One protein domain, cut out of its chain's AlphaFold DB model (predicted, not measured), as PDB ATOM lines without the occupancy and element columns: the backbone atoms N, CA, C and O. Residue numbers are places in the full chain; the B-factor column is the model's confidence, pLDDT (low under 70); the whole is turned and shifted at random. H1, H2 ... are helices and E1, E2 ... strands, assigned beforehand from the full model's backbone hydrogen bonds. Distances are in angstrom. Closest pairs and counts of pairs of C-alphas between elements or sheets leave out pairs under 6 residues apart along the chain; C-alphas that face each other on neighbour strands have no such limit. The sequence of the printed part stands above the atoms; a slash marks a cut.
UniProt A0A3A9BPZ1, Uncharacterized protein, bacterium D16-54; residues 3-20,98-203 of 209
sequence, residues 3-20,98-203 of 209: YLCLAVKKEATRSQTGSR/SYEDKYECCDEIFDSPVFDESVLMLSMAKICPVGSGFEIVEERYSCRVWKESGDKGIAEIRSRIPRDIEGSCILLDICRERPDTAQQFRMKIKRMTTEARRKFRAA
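What this domain is: This is residues 3 to 20 and 98 to 203 of the 209 residues of an uncharacterized protein of bacterium D16-54 (UniProt A0A3A9BPZ1). A long, narrow, twisted and curled antiparallel sheet makes the body, with one long helix, H4, packed along one face; short H2 and H3 sit by the sheet away from H4, and the E3 and E4 hairpin reaches toward one end. The 124 printed residues run E1, E2, H1, E3, E4, H2, H3, E5, H4, and the sheet's order is E2, E3, E4, E1, E5. The class is mixed, helices and strands. The whole is a rod, only just loose and close to compact, with a radius of gyration of the C-alphas of 16.9 A and spans of 59 by 28 by 21 A.

Where its parts are: Find C-alpha 3 at (2.812, 24.900, 16.048); from there strand E1, residues 3 to 14, runs 36.5 A. After the cut come strand E2, residues 98 to 102, and helix H1, residues 107 to 110. Strand E3, residues 118 to 130, is 31.3 A long and bends by 66 degrees at residue 121. Strand E4, residues 133 to 148, starts from C-alpha 133 at (20.237, 32.855, 60.617) and runs 49.1 A. Next are helices H2, residues 154 to 159, and H3, residues 163 to 166, then strand E5, residues 169 to 175, 19.5 A. Helix H4, residues 181 to 202, runs 31.1 A to C-alpha 202 at (24.661, 34.854, 42.280).

How they stand to each other: Begin at E1, antiparallel to E4, with N 9 and O 142 at 2.8 A, and to E5, with N 6 and O 172 at 2.9 A. E3 and E4 form a hairpin, with N 128 and O 135 at 2.8 A. Edge strand E2 pairs with E3, N 99 and O 125 being 2.7 A apart. E4, H2 and H3, E5 form a split strand-helix-strand unit, with E1 between the two strands and a right-handed crossover. H4 and the sheet make two layers, a helix on one face of a sheet: H4 lies over E3 and E4 at a height over the sheet of 7.5 A, along the strands at 14 degrees to E4 on the local plane. Its closest C-alphas to E5 are Thr 181 and Ile 174, 6.4 A. H2 lies only just over E4 and E1, with 3 C-alphas falling on each; its closest C-alphas to E1 are Ile 154 and Tyr 3, 6.2 A. H1 and H3 only graze the sheet. H2 and H4 are apart. In H2 and H4 every O i to N i+4 pair is within hydrogen-bond range; H1 and H3 are too short for such a pair.

The domain as a whole: Look for the C-alphas farthest apart at Ser 132 and Asp 151, 59.0 A. Residues 21 to 97 are not printed, and C-alphas 20 and 98 are 13.9 A apart across the cut. Of the links printed whole, none is long. Mean pLDDT of the printed part is 73.3; 42 residues are under 70, among them 103 to 117.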
ATOM      1  N   TYR A   3       2.230  23.891  15.172       67.25
ATOM      2  CA  TYR A   3       2.812  24.900  16.048       67.25
ATOM      3  C   TYR A   3       2.763  24.431  17.502       67.25
ATOM      4  O   TYR A   3       1.803  23.823  17.975       67.25
ATOM      5  N   LEU A   4       3.843  24.729  18.213       68.81
ATOM      6  CA  LEU A   4       4.039  24.424  19.621       68.81
ATOM      7  C   LEU A   4       4.360  25.727  20.347       68.81
ATOM      8  O   LEU A   4       5.254  26.469  19.935       68.81
ATOM      9  N   CYS A   5       3.655  25.996  21.437       72.12
ATOM     10  CA  CYS A   5       4.028  27.032  22.388       72.12
ATOM     11  C   CYS A   5       4.392  26.365  23.712       72.12
ATOM     12  O   CYS A   5       3.686  25.473  24.175       72.12
ATOM     13  N   LEU A   6       5.499  26.769  24.323       72.88
ATOM     14  CA  LEU A   6       5.906  26.292  25.639       72.88
ATOM     15  C   LEU A   6       5.957  27.466  26.604       72.88
ATOM     16  O   LEU A   6       6.496  28.516  26.262       72.88
ATOM     17  N   ALA A   7       5.463  27.266  27.821       74.69
ATOM     18  CA  ALA A   7       5.642  28.202  28.920       74.69
ATOM     19  C   ALA A   7       6.520  27.554  29.984       74.69
ATOM     20  O   ALA A   7       6.240  26.450  30.457       74.69
ATOM     21  N   VAL A   8       7.578  28.255  30.374       74.75
ATOM     22  CA  VAL A   8       8.430  27.842  31.489       74.75
ATOM     23  C   VAL A   8       8.064  28.658  32.719       74.75
ATOM     24  O   VAL A   8       8.318  29.863  32.746       74.75
ATOM     25  N   LYS A   9       7.514  27.989  33.732       79.25
ATOM     26  CA  LYS A   9       7.164  28.563  35.031       79.25
ATOM     27  C   LYS A   9       8.320  28.407  36.006       79.25
ATOM     28  O   LYS A   9       8.866  27.313  36.147       79.25
ATOM     29  N   LYS A  10       8.659  29.491  36.706       82.75
ATOM     30  CA  LYS A  10       9.557  29.469  37.863       82.75
ATOM     31  C   LYS A  10       8.729  29.501  39.146       82.75
ATOM     32  O   LYS A  10       7.931  30.411  39.343       82.75
ATOM     33  N   GLU A  11       8.990  28.568  40.046       83.50
ATOM     34  CA  GLU A  11       8.476  28.578  41.413       83.50
ATOM     35  C   GLU A  11       9.653  28.696  42.375       83.50
ATOM     36  O   GLU A  11      10.605  27.923  42.293       83.50
ATOM     37  N   ALA A  12       9.604  29.678  43.272       84.75
ATOM     38  CA  ALA A  12      10.615  29.868  44.300       84.75
ATOM     39  C   ALA A  12       9.964  29.739  45.676       84.75
ATOM     40  O   ALA A  12       8.979  30.418  45.962       84.75
ATOM     41  N   THR A  13      10.519  28.885  46.527       86.38
ATOM     42  CA  THR A  13      10.083  28.736  47.916       86.38
ATOM     43  C   THR A  13      11.254  28.959  48.859       86.38
ATOM     44  O   THR A  13      12.418  28.719  48.523       86.38
ATOM     45  N   ARG A  14      10.945  29.480  50.047       87.06
ATOM     46  CA  ARG A  14      11.919  29.710  51.113       87.06
ATOM     47  C   ARG A  14      11.406  29.086  52.396       87.06
ATOM     48  O   ARG A  14      10.223  29.214  52.716       87.06
ATOM     49  N   SER A  15      12.277  28.398  53.122       85.25
ATOM     50  CA  SER A  15      11.944  27.944  54.469       85.25
ATOM     51  C   SER A  15      11.947  29.118  55.445       85.25
ATOM     52  O   SER A  15      12.609  30.123  55.214       85.25
ATOM     53  N   GLN A  16      11.290  28.952  56.594       85.44
ATOM     54  CA  GLN A  16      11.510  29.853  57.726       85.44
ATOM     55  C   GLN A  16      12.994  29.880  58.117       85.44
ATOM     56  O   GLN A  16      13.660  28.836  58.081       85.44
ATOM     57  N   THR A  17      13.475  31.059  58.512       84.94
ATOM     58  CA  THR A  17      14.830  31.268  59.025       84.94
ATOM     59  C   THR A  17      15.023  30.513  60.338       84.94
ATOM     60  O   THR A  17      14.185  30.594  61.236       84.94
ATOM     61  N   GLY A  18      16.133  29.790  60.462       87.50
ATOM     62  CA  GLY A  18      16.495  29.042  61.665       87.50
ATOM     63  C   GLY A  18      18.002  28.995  61.891       87.50
ATOM     64  O   GLY A  18      18.768  29.723  61.252       87.50
ATOM     65  N   SER A  19      18.434  28.129  62.808       87.44
ATOM     66  CA  SER A  19      19.860  27.853  62.988       87.44
ATOM     67  C   SER A  19      20.434  27.114  61.775       87.44
ATOM     68  O   SER A  19      19.707  26.537  60.957       87.44
ATOM     69  N   ARG A  20      21.764  27.093  61.674       83.88
ATOM     70  CA  ARG A  20      22.462  26.340  60.629       83.88
ATOM     71  C   ARG A  20      22.106  24.855  60.675       83.88
ATOM     72  O   ARG A  20      21.827  24.262  59.638       83.88
ATOM     73  N   SER A  98      24.199  23.030  48.307       61.53
ATOM     74  CA  SER A  98      23.404  23.202  47.101       61.53
ATOM     75  C   SER A  98      23.115  21.869  46.427       61.53
ATOM     76  O   SER A  98      24.031  21.156  46.032       61.53
ATOM     77  N   TYR A  99      21.841  21.580  46.236       73.69
ATOM     78  CA  TYR A  99      21.341  20.516  45.392       73.69
ATOM     79  C   TYR A  99      20.941  21.106  44.040       73.69
ATOM     80  O   TYR A  99      20.313  22.161  43.972       73.69
ATOM     81  N   GLU A 100      21.296  20.424  42.960       76.50
ATOM     82  CA  GLU A 100      20.805  20.730  41.622       76.50
ATOM     83  C   GLU A 100      20.385  19.423  40.973       76.50
ATOM     84  O   GLU A 100      21.213  18.530  40.805       76.50
ATOM     85  N   ASP A 101      19.118  19.321  40.596       74.56
ATOM     86  CA  ASP A 101      18.586  18.266  39.755       74.56
ATOM     87  C   ASP A 101      18.209  18.795  38.392       74.56
ATOM     88  O   ASP A 101      17.444  19.755  38.266       74.56
ATOM     89  N   LYS A 102      18.750  18.149  37.369       70.62
ATOM     90  CA  LYS A 102      18.431  18.457  35.990       70.62
ATOM     91  C   LYS A 102      17.700  17.256  35.427       70.62
ATOM     92  O   LYS A 102      18.289  16.189  35.296       70.62
ATOM     93  N   TYR A 103      16.458  17.472  35.037       64.75
ATOM     94  CA  TYR A 103      15.735  16.498  34.248       64.75
ATOM     95  C   TYR A 103      16.163  16.704  32.801       64.75
ATOM     96  O   TYR A 103      16.178  17.831  32.287       64.75
ATOM     97  N   GLU A 104      16.604  15.634  32.146       58.25
ATOM     98  CA  GLU A 104      16.734  15.675  30.700       58.25
ATOM     99  C   GLU A 104      15.321  15.858  30.155       58.25
ATOM    100  O   GLU A 104      14.495  14.957  30.224       58.25
ATOM    101  N   CYS A 105      15.012  17.072  29.692       52.06
ATOM    102  CA  CYS A 105      13.865  17.293  28.825       52.06
ATOM    103  C   CYS A 105      14.111  16.458  27.572       52.06
ATOM    104  O   CYS A 105      14.760  16.923  26.630       52.06
ATOM    105  N   CYS A 106      13.672  15.204  27.619       52.00
ATOM    106  CA  CYS A 106      13.704  14.295  26.499       52.00
ATOM    107  C   CYS A 106      12.933  14.925  25.340       52.00
ATOM    108  O   CYS A 106      11.971  15.675  25.534       52.00
ATOM    109  N   ASP A 107      13.339  14.584  24.121       55.38
ATOM    110  CA  ASP A 107      12.597  14.914  22.901       55.38
ATOM    111  C   ASP A 107      11.125  14.459  22.970       55.38
ATOM    112  O   ASP A 107      10.271  15.002  22.281       55.38
ATOM    113  N   GLU A 108      10.814  13.549  23.894       55.03
ATOM    114  CA  GLU A 108       9.475  13.141  24.316       55.03
ATOM    115  C   GLU A 108       8.549  14.311  24.678       55.03
ATOM    116  O   GLU A 108       7.340  14.181  24.534       55.03
ATOM    117  N   ILE A 109       9.059  15.488  25.072       59.44
ATOM    118  CA  ILE A 109       8.198  16.659  25.316       59.44
ATOM    119  C   ILE A 109       7.501  17.156  24.034       59.44
ATOM    120  O   ILE A 109       6.448  17.784  24.113       59.44
ATOM    121  N   PHE A 110       8.062  16.864  22.851       57.81
ATOM    122  CA  PHE A 110       7.422  17.144  21.559       57.81
ATOM    123  C   PHE A 110       6.269  16.186  21.252       57.81
ATOM    124  O   PHE A 110       5.392  16.511  20.440       57.81
ATOM    125  N   ASP A 111       6.290  15.014  21.881       59.31
ATOM    126  CA  ASP A 111       5.336  13.934  21.667       59.31
ATOM    127  C   ASP A 111       4.403  13.734  22.869       59.31
ATOM    128  O   ASP A 111       3.419  13.009  22.752       59.31
ATOM    129  N   SER A 112       4.648  14.441  23.979       55.59
ATOM    130  CA  SER A 112       3.766  14.488  25.139       55.59
ATOM    131  C   SER A 112       2.421  15.106  24.733       55.59
ATOM    132  O   SER A 112       2.372  16.273  24.329       55.59
ATOM    133  N   PRO A 113       1.316  14.346  24.816       45.72
ATOM    134  CA  PRO A 113      -0.003  14.804  24.391       45.72
ATOM    135  C   PRO A 113      -0.680  15.721  25.419       45.72
ATOM    136  O   PRO A 113      -1.856  16.048  25.261       45.72
ATOM    137  N   VAL A 114       0.007  16.106  26.496       49.59
ATOM    138  CA  VAL A 114      -0.696  16.557  27.691       49.59
ATOM    139  C   VAL A 114      -0.870  18.069  27.723       49.59
ATOM    140  O   VAL A 114       0.019  18.835  28.092       49.59
ATOM    141  N   PHE A 115      -2.085  18.479  27.372       51.78
ATOM    142  CA  PHE A 115      -2.661  19.734  27.826       51.78
ATOM    143  C   PHE A 115      -2.706  19.707  29.363       51.78
ATOM    144  O   PHE A 115      -3.164  18.735  29.954       51.78
ATOM    145  N   ASP A 116      -2.214  20.765  30.003       53.81
ATOM    146  CA  ASP A 116      -2.229  20.977  31.455       53.81
ATOM    147  C   ASP A 116      -1.245  20.206  32.366       53.81
ATOM    148  O   ASP A 116      -1.183  20.512  33.559       53.81
ATOM    149  N   GLU A 117      -0.357  19.342  31.878       62.16
ATOM    150  CA  GLU A 117       0.709  18.800  32.745       62.16
ATOM    151  C   GLU A 117       2.012  19.596  32.624       62.16
ATOM    152  O   GLU A 117       2.498  19.917  31.539       62.16
ATOM    153  N   SER A 118       2.569  19.976  33.774       70.75
ATOM    154  CA  SER A 118       3.851  20.675  33.857       70.75
ATOM    155  C   SER A 118       4.971  19.678  34.131       70.75
ATOM    156  O   SER A 118       4.966  19.012  35.167       70.75
ATOM    157  N   VAL A 119       5.963  19.623  33.252       74.75
ATOM    158  CA  VAL A 119       7.130  18.748  33.378       74.75
ATOM    159  C   VAL A 119       8.259  19.510  34.068       74.75
ATOM    160  O   VAL A 119       8.682  20.566  33.593       74.75
ATOM    161  N   LEU A 120       8.758  18.996  35.194       72.62
ATOM    162  CA  LEU A 120       9.897  19.588  35.897       72.62
ATOM    163  C   LEU A 120      11.154  19.491  35.020       72.62
ATOM    164  O   LEU A 120      11.521  18.412  34.573       72.62
ATOM    165  N   MET A 121      11.823  20.617  34.783       76.88
ATOM    166  CA  MET A 121      13.060  20.681  33.993       76.88
ATOM    167  C   MET A 121      14.305  20.822  34.864       76.88
ATOM    168  O   MET A 121      15.365  20.267  34.579       76.88
ATOM    169  N   LEU A 122      14.199  21.641  35.908       81.31
ATOM    170  CA  LEU A 122      15.313  21.995  36.774       81.31
ATOM    171  C   LEU A 122      14.774  22.217  38.180       81.31
ATOM    172  O   LEU A 122      13.867  23.024  38.376       81.31
ATOM    173  N   SER A 123      15.368  21.538  39.149       84.06
ATOM    174  CA  SER A 123      15.158  21.793  40.569       84.06
ATOM    175  C   SER A 123      16.490  22.177  41.186       84.06
ATOM    176  O   SER A 123      17.497  21.503  40.987       84.06
ATOM    177  N   MET A 124      16.528  23.284  41.908       87.50
ATOM    178  CA  MET A 124      17.712  23.729  42.627       87.50
ATOM    179  C   MET A 124      17.314  24.039  44.055       87.50
ATOM    180  O   MET A 124      16.318  24.712  44.283       87.50
ATOM    181  N   ALA A 125      18.108  23.602  45.019       87.31
ATOM    182  CA  ALA A 125      17.927  23.974  46.411       87.31
ATOM    183  C   ALA A 125      19.270  24.369  47.010       87.31
ATOM    184  O   ALA A 125      20.293  23.798  46.650       87.31
ATOM    185  N   LYS A 126      19.298  25.347  47.913       86.38
ATOM    186  CA  LYS A 126      20.512  25.694  48.654       86.38
ATOM    187  C   LYS A 126      20.214  26.247  50.038       86.38
ATOM    188  O   LYS A 126      19.185  26.887  50.236       86.38
ATOM    189  N   ILE A 127      21.150  26.075  50.963       84.19
ATOM    190  CA  ILE A 127      21.129  26.753  52.262       84.19
ATOM    191  C   ILE A 127      21.798  28.125  52.100       84.19
ATOM    192  O   ILE A 127      22.925  28.226  51.609       84.19
ATOM    193  N   CYS A 128      21.104  29.189  52.499       81.56
ATOM    194  CA  CYS A 128      21.568  30.572  52.435       81.56
ATOM    195  C   CYS A 128      21.651  31.195  53.831       81.56
ATOM    196  O   CYS A 128      20.715  31.029  54.612       81.56
ATOM    197  N   PRO A 129      22.714  31.956  54.146       80.31
ATOM    198  CA  PRO A 129      22.716  32.820  55.318       80.31
ATOM    199  C   PRO A 129      21.791  34.027  55.088       80.31
ATOM    200  O   PRO A 129      21.832  34.652  54.024       80.31
ATOM    201  N   VAL A 130      20.981  34.366  56.091       82.56
ATOM    202  CA  VAL A 130      20.081  35.529  56.100       82.56
ATOM    203  C   VAL A 130      20.146  36.193  57.472       82.56
ATOM    204  O   VAL A 130      19.666  35.649  58.466       82.56
ATOM    205  N   GLY A 131      20.752  37.383  57.531       82.31
ATOM    206  CA  GLY A 131      21.027  38.061  58.797       82.31
ATOM    207  C   GLY A 131      21.918  37.201  59.696       82.31
ATOM    208  O   GLY A 131      23.002  36.794  59.284       82.31
ATOM    209  N   SER A 132      21.447  36.907  60.908       83.69
ATOM    210  CA  SER A 132      22.105  36.001  61.861       83.69
ATOM    211  C   SER A 132      21.704  34.525  61.709       83.69
ATOM    212  O   SER A 132      22.216  33.684  62.446       83.69
ATOM    213  N   GLY A 133      20.790  34.199  60.789       85.88
ATOM    214  CA  GLY A 133      20.237  32.855  60.617       85.88
ATOM    215  C   GLY A 133      20.490  32.251  59.238       85.88
ATOM    216  O   GLY A 133      21.242  32.784  58.419       85.88
ATOM    217  N   PHE A 134      19.843  31.115  58.986       85.88
ATOM    218  CA  PHE A 134      19.929  30.363  57.736       85.88
ATOM    219  C   PHE A 134      18.534  29.999  57.218       85.88
ATOM    220  O   PHE A 134      17.643  29.666  57.999       85.88
ATOM    221  N   GLU A 135      18.356  30.020  55.899       87.31
ATOM    222  CA  GLU A 135      17.144  29.569  55.207       87.31
ATOM    223  C   GLU A 135      17.489  28.587  54.079       87.31
ATOM    224  O   GLU A 135      18.586  28.623  53.522       87.31
ATOM    225  N   ILE A 136      16.550  27.716  53.715       87.19
ATOM    226  CA  ILE A 136      16.627  26.902  52.501       87.19
ATOM    227  C   ILE A 136      15.865  27.639  51.408       87.19
ATOM    228  O   ILE A 136      14.676  27.910  51.563       87.19
ATOM    229  N   VAL A 137      16.540  27.922  50.299       87.81
ATOM    230  CA  VAL A 137      15.930  28.452  49.079       87.81
ATOM    231  C   VAL A 137      15.812  27.317  48.078       87.81
ATOM    232  O   VAL A 137      16.812  26.671  47.771       87.81
ATOM    233  N   GLU A 138      14.617  27.105  47.545       89.25
ATOM    234  CA  GLU A 138      14.345  26.150  46.476       89.25
ATOM    235  C   GLU A 138      13.764  26.881  45.264       89.25
ATOM    236  O   GLU A 138      12.848  27.691  45.395       89.25
ATOM    237  N   GLU A 139      14.299  26.601  44.080       88.00
ATOM    238  CA  GLU A 139      13.765  27.053  42.801       88.00
ATOM    239  C   GLU A 139      13.452  25.852  41.911       88.00
ATOM    240  O   GLU A 139      14.328  25.032  41.623       88.00
ATOM    241  N   ARG A 140      12.213  25.777  41.429       85.19
ATOM    242  CA  ARG A 140      11.750  24.780  40.463       85.19
ATOM    243  C   ARG A 140      11.369  25.469  39.166       85.19
ATOM    244  O   ARG A 140      10.690  26.493  39.175       85.19
ATOM    245  N   TYR A 141      11.810  24.902  38.056       80.94
ATOM    246  CA  TYR A 141      11.469  25.356  36.718       80.94
ATOM    247  C   TYR A 141      10.710  24.237  36.027       80.94
ATOM    248  O   TYR A 141      11.295  23.193  35.736       80.94
ATOM    249  N   SER A 142       9.433  24.468  35.757       79.12
ATOM    250  CA  SER A 142       8.562  23.501  35.095       79.12
ATOM    251  C   SER A 142       8.151  24.028  33.731       79.12
ATOM    252  O   SER A 142       7.848  25.210  33.574       79.12
ATOM    253  N   CYS A 143       8.152  23.157  32.733       75.75
ATOM    254  CA  CYS A 143       7.715  23.461  31.385       75.75
ATOM    255  C   CYS A 143       6.317  22.904  31.161       75.75
ATOM    256  O   CYS A 143       6.063  21.739  31.455       75.75
ATOM    257  N   ARG A 144       5.427  23.712  30.597       75.69
ATOM    258  CA  ARG A 144       4.136  23.261  30.081       75.69
ATOM    259  C   ARG A 144       4.106  23.505  28.575       75.69
ATOM    260  O   ARG A 144       4.646  24.510  28.109       75.69
ATOM    261  N   VAL A 145       3.535  22.566  27.827       72.81
ATOM    262  CA  VAL A 145       3.523  22.580  26.360       72.81
ATOM    263  C   VAL A 145       2.092  22.643  25.858       72.81
ATOM    264  O   VAL A 145       1.236  21.891  26.304       72.81
ATOM    265  N   TRP A 146       1.853  23.532  24.904       71.12
ATOM    266  CA  TRP A 146       0.616  23.640  24.149       71.12
ATOM    267  C   TRP A 146       0.925  23.298  22.700       71.12
ATOM    268  O   TRP A 146       1.678  24.005  22.024       71.12
ATOM    269  N   LYS A 147       0.358  22.187  22.236       68.75
ATOM    270  CA  LYS A 147       0.463  21.714  20.858       68.75
ATOM    271  C   LYS A 147      -0.888  21.886  20.186       68.75
ATOM    272  O   LYS A 147      -1.893  21.427  20.719       68.75
ATOM    273  N   GLU A 148      -0.901  22.481  19.001       64.88
ATOM    274  CA  GLU A 148      -2.088  22.479  18.156       64.88
ATOM    275  C   GLU A 148      -1.697  22.018  16.749       64.88
ATOM    276  O   GLU A 148      -0.739  22.519  16.157       64.88
ATOM    277  N   SER A 149      -2.424  21.025  16.242       58.25
ATOM    278  CA  SER A 149      -2.306  20.535  14.870       58.25
ATOM    279  C   SER A 149      -3.372  21.189  13.993       58.25
ATOM    280  O   SER A 149      -4.545  21.200  14.374       58.25
ATOM    281  N   GLY A 150      -2.996  21.693  12.815       62.19
ATOM    282  CA  GLY A 150      -3.927  22.252  11.823       62.19
ATOM    283  C   GLY A 150      -3.519  23.631  11.296       62.19
ATOM    284  O   GLY A 150      -2.357  24.016  11.382       62.19
ATOM    285  N   ASP A 151      -4.473  24.387  10.747       54.72
ATOM    286  CA  ASP A 151      -4.235  25.704  10.118       54.72
ATOM    287  C   ASP A 151      -4.149  26.872  11.118       54.72
ATOM    288  O   ASP A 151      -4.096  28.044  10.741       54.72
ATOM    289  N   LYS A 152      -4.150  26.570  12.418       64.12
ATOM    290  CA  LYS A 152      -4.155  27.580  13.473       64.12
ATOM    291  C   LYS A 152      -2.757  28.151  13.666       64.12
ATOM    292  O   LYS A 152      -1.810  27.439  13.990       64.12
ATOM    293  N   GLY A 153      -2.633  29.461  13.476       69.00
ATOM    294  CA  GLY A 153      -1.378  30.177  13.684       69.00
ATOM    295  C   GLY A 153      -1.001  30.304  15.164       69.00
ATOM    296  O   GLY A 153      -1.837  30.210  16.062       69.00
ATOM    297  N   ILE A 154       0.271  30.616  15.427       72.56
ATOM    298  CA  ILE A 154       0.834  30.763  16.784       72.56
ATOM    299  C   ILE A 154       0.073  31.754  17.687       72.56
ATOM    300  O   ILE A 154       0.028  31.580  18.904       72.56
ATOM    301  N   ALA A 155      -0.554  32.782  17.108       74.50
ATOM    302  CA  ALA A 155      -1.347  33.763  17.847       74.50
ATOM    303  C   ALA A 155      -2.596  33.139  18.497       74.50
ATOM    304  O   ALA A 155      -2.945  33.493  19.622       74.50
ATOM    305  N   GLU A 156      -3.235  32.179  17.824       73.81
ATOM    306  CA  GLU A 156      -4.400  31.480  18.367       73.81
ATOM    307  C   GLU A 156      -3.992  30.552  19.516       73.81
ATOM    308  O   GLU A 156      -4.669  30.509  20.541       73.81
ATOM    309  N   ILE A 157      -2.831  29.896  19.407       73.75
ATOM    310  CA  ILE A 157      -2.275  29.076  20.492       73.75
ATOM    311  C   ILE A 157      -1.989  29.941  21.723       73.75
ATOM    312  O   ILE A 157      -2.397  29.585  22.825       73.75
ATOM    313  N   ARG A 158      -1.360  31.110  21.542       73.75
ATOM    314  CA  ARG A 158      -1.098  32.053  22.643       73.75
ATOM    315  C   ARG A 158      -2.372  32.535  23.325       73.75
ATOM    316  O   ARG A 158      -2.405  32.601  24.544       73.75
ATOM    317  N   SER A 159      -3.441  32.789  22.568       74.12
ATOM    318  CA  SER A 159      -4.725  33.229  23.138       74.12
ATOM    319  C   SER A 159      -5.370  32.217  24.097       74.12
ATOM    320  O   SER A 159      -6.234  32.587  24.890       74.12
ATOM    321  N   ARG A 160      -4.947  30.948  24.032       73.12
ATOM    322  CA  ARG A 160      -5.406  29.859  24.905       73.12
ATOM    323  C   ARG A 160      -4.537  29.682  26.147       73.12
ATOM    324  O   ARG A 160      -4.892  28.885  27.013       73.12
ATOM    325  N   ILE A 161      -3.411  30.391  26.240       72.31
ATOM    326  CA  ILE A 161      -2.554  30.363  27.422       72.31
ATOM    327  C   ILE A 161      -3.248  31.177  28.525       72.31
ATOM    328  O   ILE A 161      -3.618  32.331  28.298       72.31
ATOM    329  N   PRO A 162      -3.446  30.602  29.723       71.31
ATOM    330  CA  PRO A 162      -3.987  31.338  30.859       71.31
ATOM    331  C   PRO A 162      -3.173  32.611  31.163       71.31
ATOM    332  O   PRO A 162      -1.943  32.578  31.232       71.31
ATOM    333  N   ARG A 163      -3.848  33.755  31.349       70.81
ATOM    334  CA  ARG A 163      -3.192  35.072  31.532       70.81
ATOM    335  C   ARG A 163      -2.307  35.152  32.783       70.81
ATOM    336  O   ARG A 163      -1.346  35.915  32.820       70.81
ATOM    337  N   ASP A 164      -2.622  34.371  33.807       64.94
ATOM    338  CA  ASP A 164      -1.840  34.223  35.038       64.94
ATOM    339  C   ASP A 164      -0.482  33.532  34.804       64.94
ATOM    340  O   ASP A 164       0.485  33.772  35.537       64.94
ATOM    341  N   ILE A 165      -0.370  32.739  33.735       64.19
ATOM    342  CA  ILE A 165       0.879  32.111  33.291       64.19
ATOM    343  C   ILE A 165       1.735  33.117  32.509       64.19
ATOM    344  O   ILE A 165       2.942  33.187  32.737       64.19
ATOM    345  N   GLU A 166       1.136  33.940  31.641       59.34
ATOM    346  CA  GLU A 166       1.871  34.886  30.779       59.34
ATOM    347  C   GLU A 166       2.751  35.876  31.564       59.34
ATOM    348  O   GLU A 166       3.860  36.186  31.135       59.34
ATOM    349  N   GLY A 167       2.297  36.339  32.734       58.22
ATOM    350  CA  GLY A 167       3.049  37.292  33.563       58.22
ATOM    351  C   GLY A 167       4.224  36.690  34.347       58.22
ATOM    352  O   GLY A 167       5.099  37.426  34.801       58.22
ATOM    353  N   SER A 168       4.258  35.365  34.516       59.56
ATOM    354  CA  SER A 168       5.229  34.655  35.367       59.56
ATOM    355  C   SER A 168       6.123  33.673  34.604       59.56
ATOM    356  O   SER A 168       7.049  33.098  35.185       59.56
ATOM    357  N   CYS A 169       5.870  33.486  33.304       67.25
ATOM    358  CA  CYS A 169       6.505  32.458  32.493       67.25
ATOM    359  C   CYS A 169       7.213  33.021  31.260       67.25
ATOM    360  O   CYS A 169       6.810  34.015  30.665       67.25
ATOM    361  N   ILE A 170       8.266  32.326  30.830       69.31
ATOM    362  CA  ILE A 170       8.911  32.599  29.543       69.31
ATOM    363  C   ILE A 170       8.194  31.772  28.477       69.31
ATOM    364  O   ILE A 170       8.227  30.540  28.540       69.31
ATOM    365  N   LEU A 171       7.565  32.450  27.513       72.12
ATOM    366  CA  LEU A 171       6.907  31.824  26.366       72.12
ATOM    367  C   LEU A 171       7.901  31.572  25.227       72.12
ATOM    368  O   LEU A 171       8.654  32.464  24.826       72.12
ATOM    369  N   LEU A 172       7.888  30.359  24.684       69.75
ATOM    370  CA  LEU A 172       8.726  29.927  23.572       69.75
ATOM    371  C   LEU A 172       7.850  29.364  22.453       69.75
ATOM    372  O   LEU A 172       7.201  28.339  22.634       69.75
ATOM    373  N   ASP A 173       7.889  29.997  21.282       73.38
ATOM    374  CA  ASP A 173       7.185  29.505  20.096       73.38
ATOM    375  C   ASP A 173       8.096  28.616  19.234       73.38
ATOM    376  O   ASP A 173       9.278  28.923  19.023       73.38
ATOM    377  N   ILE A 174       7.525  27.535  18.706       69.19
ATOM    378  CA  ILE A 174       8.179  26.493  17.910       69.19
ATOM    379  C   ILE A 174       7.271  26.134  16.728       69.19
ATOM    380  O   ILE A 174       6.073  25.916  16.887       69.19
ATOM    381  N   CYS A 175       7.854  26.019  15.535       69.25
ATOM    382  CA  CYS A 175       7.208  25.437  14.357       69.25
ATOM    383  C   CYS A 175       7.866  24.083  14.048       69.25
ATOM    384  O   CYS A 175       9.046  24.046  13.679       69.25
ATOM    385  N   ARG A 176       7.135  22.973  14.233       63.69
ATOM    386  CA  ARG A 176       7.679  21.600  14.143       63.69
ATOM    387  C   ARG A 176       8.142  21.233  12.729       63.69
ATOM    388  O   ARG A 176       9.052  20.430  12.583       63.69
ATOM    389  N   GLU A 177       7.568  21.856  11.701       65.50
ATOM    390  CA  GLU A 177       7.857  21.570  10.284       65.50
ATOM    391  C   GLU A 177       9.190  22.153   9.779       65.50
ATOM    392  O   GLU A 177       9.591  21.897   8.646       65.50
ATOM    393  N   ARG A 178       9.911  22.923  10.607       67.31
ATOM    394  CA  ARG A 178      11.260  23.397  10.276       67.31
ATOM    395  C   ARG A 178      12.319  22.451  10.867       67.31
ATOM    396  O   ARG A 178      12.279  22.191  12.072       67.31
ATOM    397  N   PRO A 179      13.297  21.988  10.066       62.53
ATOM    398  CA  PRO A 179      14.274  20.979  10.491       62.53
ATOM    399  C   PRO A 179      15.140  21.424  11.682       62.53
ATOM    400  O   PRO A 179      15.531  20.600  12.505       62.53
ATOM    401  N   ASP A 180      15.363  22.731  11.847       71.62
ATOM    402  CA  ASP A 180      16.247  23.262  12.892       71.62
ATOM    403  C   ASP A 180      15.536  23.545  14.226       71.62
ATOM    404  O   ASP A 180      16.176  23.917  15.218       71.62
ATOM    405  N   THR A 181      14.209  23.419  14.290       69.19
ATOM    406  CA  THR A 181      13.444  23.956  15.426       69.19
ATOM    407  C   THR A 181      13.689  23.190  16.720       69.19
ATOM    408  O   THR A 181      13.807  23.809  17.780       69.19
ATOM    409  N   ALA A 182      13.851  21.865  16.656       69.44
ATOM    410  CA  ALA A 182      14.204  21.061  17.827       69.44
ATOM    411  C   ALA A 182      15.579  21.461  18.390       69.44
ATOM    412  O   ALA A 182      15.758  21.601  19.602       69.44
ATOM    413  N   GLN A 183      16.552  21.737  17.517       74.12
ATOM    414  CA  GLN A 183      17.877  22.188  17.937       74.12
ATOM    415  C   GLN A 183      17.830  23.597  18.542       74.12
ATOM    416  O   GLN A 183      18.401  23.827  19.611       74.12
ATOM    417  N   GLN A 184      17.120  24.534  17.907       73.06
ATOM    418  CA  GLN A 184      16.913  25.882  18.448       73.06
ATOM    419  C   GLN A 184      16.233  25.844  19.819       73.06
ATOM    420  O   GLN A 184      16.610  26.602  20.718       73.06
ATOM    421  N   PHE A 185      15.289  24.926  20.007       73.25
ATOM    422  CA  PHE A 185      14.643  24.695  21.288       73.25
ATOM    423  C   PHE A 185      15.623  24.218  22.356       73.25
ATOM    424  O   PHE A 185      15.763  24.874  23.393       73.25
ATOM    425  N   ARG A 186      16.369  23.139  22.084       74.62
ATOM    426  CA  ARG A 186      17.386  22.626  23.012       74.62
ATOM    427  C   ARG A 186      18.388  23.718  23.397       74.62
ATOM    428  O   ARG A 186      18.763  23.827  24.564       74.62
ATOM    429  N   MET A 187      18.782  24.576  22.449       79.19
ATOM    430  CA  MET A 187      19.658  25.722  22.719       79.19
ATOM    431  C   MET A 187      19.009  26.770  23.632       79.19
ATOM    432  O   MET A 187      19.667  27.241  24.563       79.19
ATOM    433  N   LYS A 188      17.738  27.131  23.405       77.12
ATOM    434  CA  LYS A 188      17.010  28.092  24.251       77.12
ATOM    435  C   LYS A 188      16.826  27.569  25.673       77.12
ATOM    436  O   LYS A 188      17.171  28.287  26.610       77.12
ATOM    437  N   ILE A 189      16.385  26.319  25.837       76.81
ATOM    438  CA  ILE A 189      16.269  25.682  27.158       76.81
ATOM    439  C   ILE A 189      17.627  25.656  27.851       76.81
ATOM    440  O   ILE A 189      17.742  26.137  28.972       76.81
ATOM    441  N   LYS A 190      18.689  25.214  27.164       80.06
ATOM    442  CA  LYS A 190      20.048  25.207  27.725       80.06
ATOM    443  C   LYS A 190      20.481  26.600  28.189       80.06
ATOM    444  O   LYS A 190      20.990  26.730  29.299       80.06
ATOM    445  N   ARG A 191      20.249  27.638  27.377       82.12
ATOM    446  CA  ARG A 191      20.561  29.031  27.730       82.12
ATOM    447  C   ARG A 191      19.785  29.481  28.968       82.12
ATOM    448  O   ARG A 191      20.392  30.055  29.871       82.12
ATOM    449  N   MET A 192      18.490  29.180  29.037       79.12
ATOM    450  CA  MET A 192      17.652  29.484  30.198       79.12
ATOM    451  C   MET A 192      18.123  28.752  31.455       79.12
ATOM    452  O   MET A 192      18.280  29.385  32.493       79.12
ATOM    453  N   THR A 193      18.420  27.453  31.370       80.00
ATOM    454  CA  THR A 193      18.974  26.668  32.483       80.00
ATOM    455  C   THR A 193      20.296  27.268  32.965       80.00
ATOM    456  O   THR A 193      20.511  27.417  34.166       80.00
ATOM    457  N   THR A 194      21.188  27.655  32.047       83.38
ATOM    458  CA  THR A 194      22.454  28.315  32.395       83.38
ATOM    459  C   THR A 194      22.221  29.658  33.086       83.38
ATOM    460  O   THR A 194      22.875  29.948  34.089       83.38
ATOM    461  N   GLU A 195      21.290  30.471  32.590       82.31
ATOM    462  CA  GLU A 195      20.960  31.756  33.206       82.31
ATOM    463  C   GLU A 195      20.322  31.585  34.590       82.31
ATOM    464  O   GLU A 195      20.720  32.283  35.526       82.31
ATOM    465  N   ALA A 196      19.402  30.629  34.742       81.19
ATOM    466  CA  ALA A 196      18.782  30.262  36.012       81.19
ATOM    467  C   ALA A 196      19.840  29.849  37.040       81.19
ATOM    468  O   ALA A 196      19.896  30.424  38.124       81.19
ATOM    469  N   ARG A 197      20.763  28.952  36.669       81.81
ATOM    470  CA  ARG A 197      21.905  28.566  37.519       81.81
ATOM    471  C   ARG A 197      22.750  29.766  37.916       81.81
ATOM    472  O   ARG A 197      23.121  29.899  39.079       81.81
ATOM    473  N   ARG A 198      23.067  30.643  36.958       82.31
ATOM    474  CA  ARG A 198      23.869  31.842  37.219       82.31
ATOM    475  C   ARG A 198      23.174  32.742  38.236       82.31
ATOM    476  O   ARG A 198      23.816  33.132  39.205       82.31
ATOM    477  N   LYS A 199      21.882  33.027  38.050       81.56
ATOM    478  CA  LYS A 199      21.078  33.839  38.978       81.56
ATOM    479  C   LYS A 199      20.981  33.177  40.352       81.56
ATOM    480  O   LYS A 199      21.266  33.826  41.352       81.56
ATOM    481  N   PHE A 200      20.690  31.880  40.404       80.12
ATOM    482  CA  PHE A 200      20.580  31.126  41.651       80.12
ATOM    483  C   PHE A 200      21.891  31.114  42.448       80.12
ATOM    484  O   PHE A 200      21.892  31.318  43.661       80.12
ATOM    485  N   ARG A 201      23.037  30.948  41.774       77.38
ATOM    486  CA  ARG A 201      24.365  31.023  42.408       77.38
ATOM    487  C   ARG A 201      24.721  32.445  42.841       77.38
ATOM    488  O   ARG A 201      25.259  32.617  43.931       77.38
ATOM    489  N   ALA A 202      24.397  33.440  42.013       75.00
ATOM    490  CA  ALA A 202      24.661  34.854  42.280       75.00
ATOM    491  C   ALA A 202      23.782  35.436  43.394       75.00
ATOM    492  O   ALA A 202      24.189  36.409  44.017       75.00
ATOM    493  N   ALA A 203      22.626  34.832  43.684       67.62
ATOM    494  CA  ALA A 203      21.721  35.222  44.766       67.62
ATOM    495  C   ALA A 203      22.291  34.916  46.171       67.62
ATOM    496  O   ALA A 203      21.631  34.285  46.999       67.62
TER     497      ALA A 203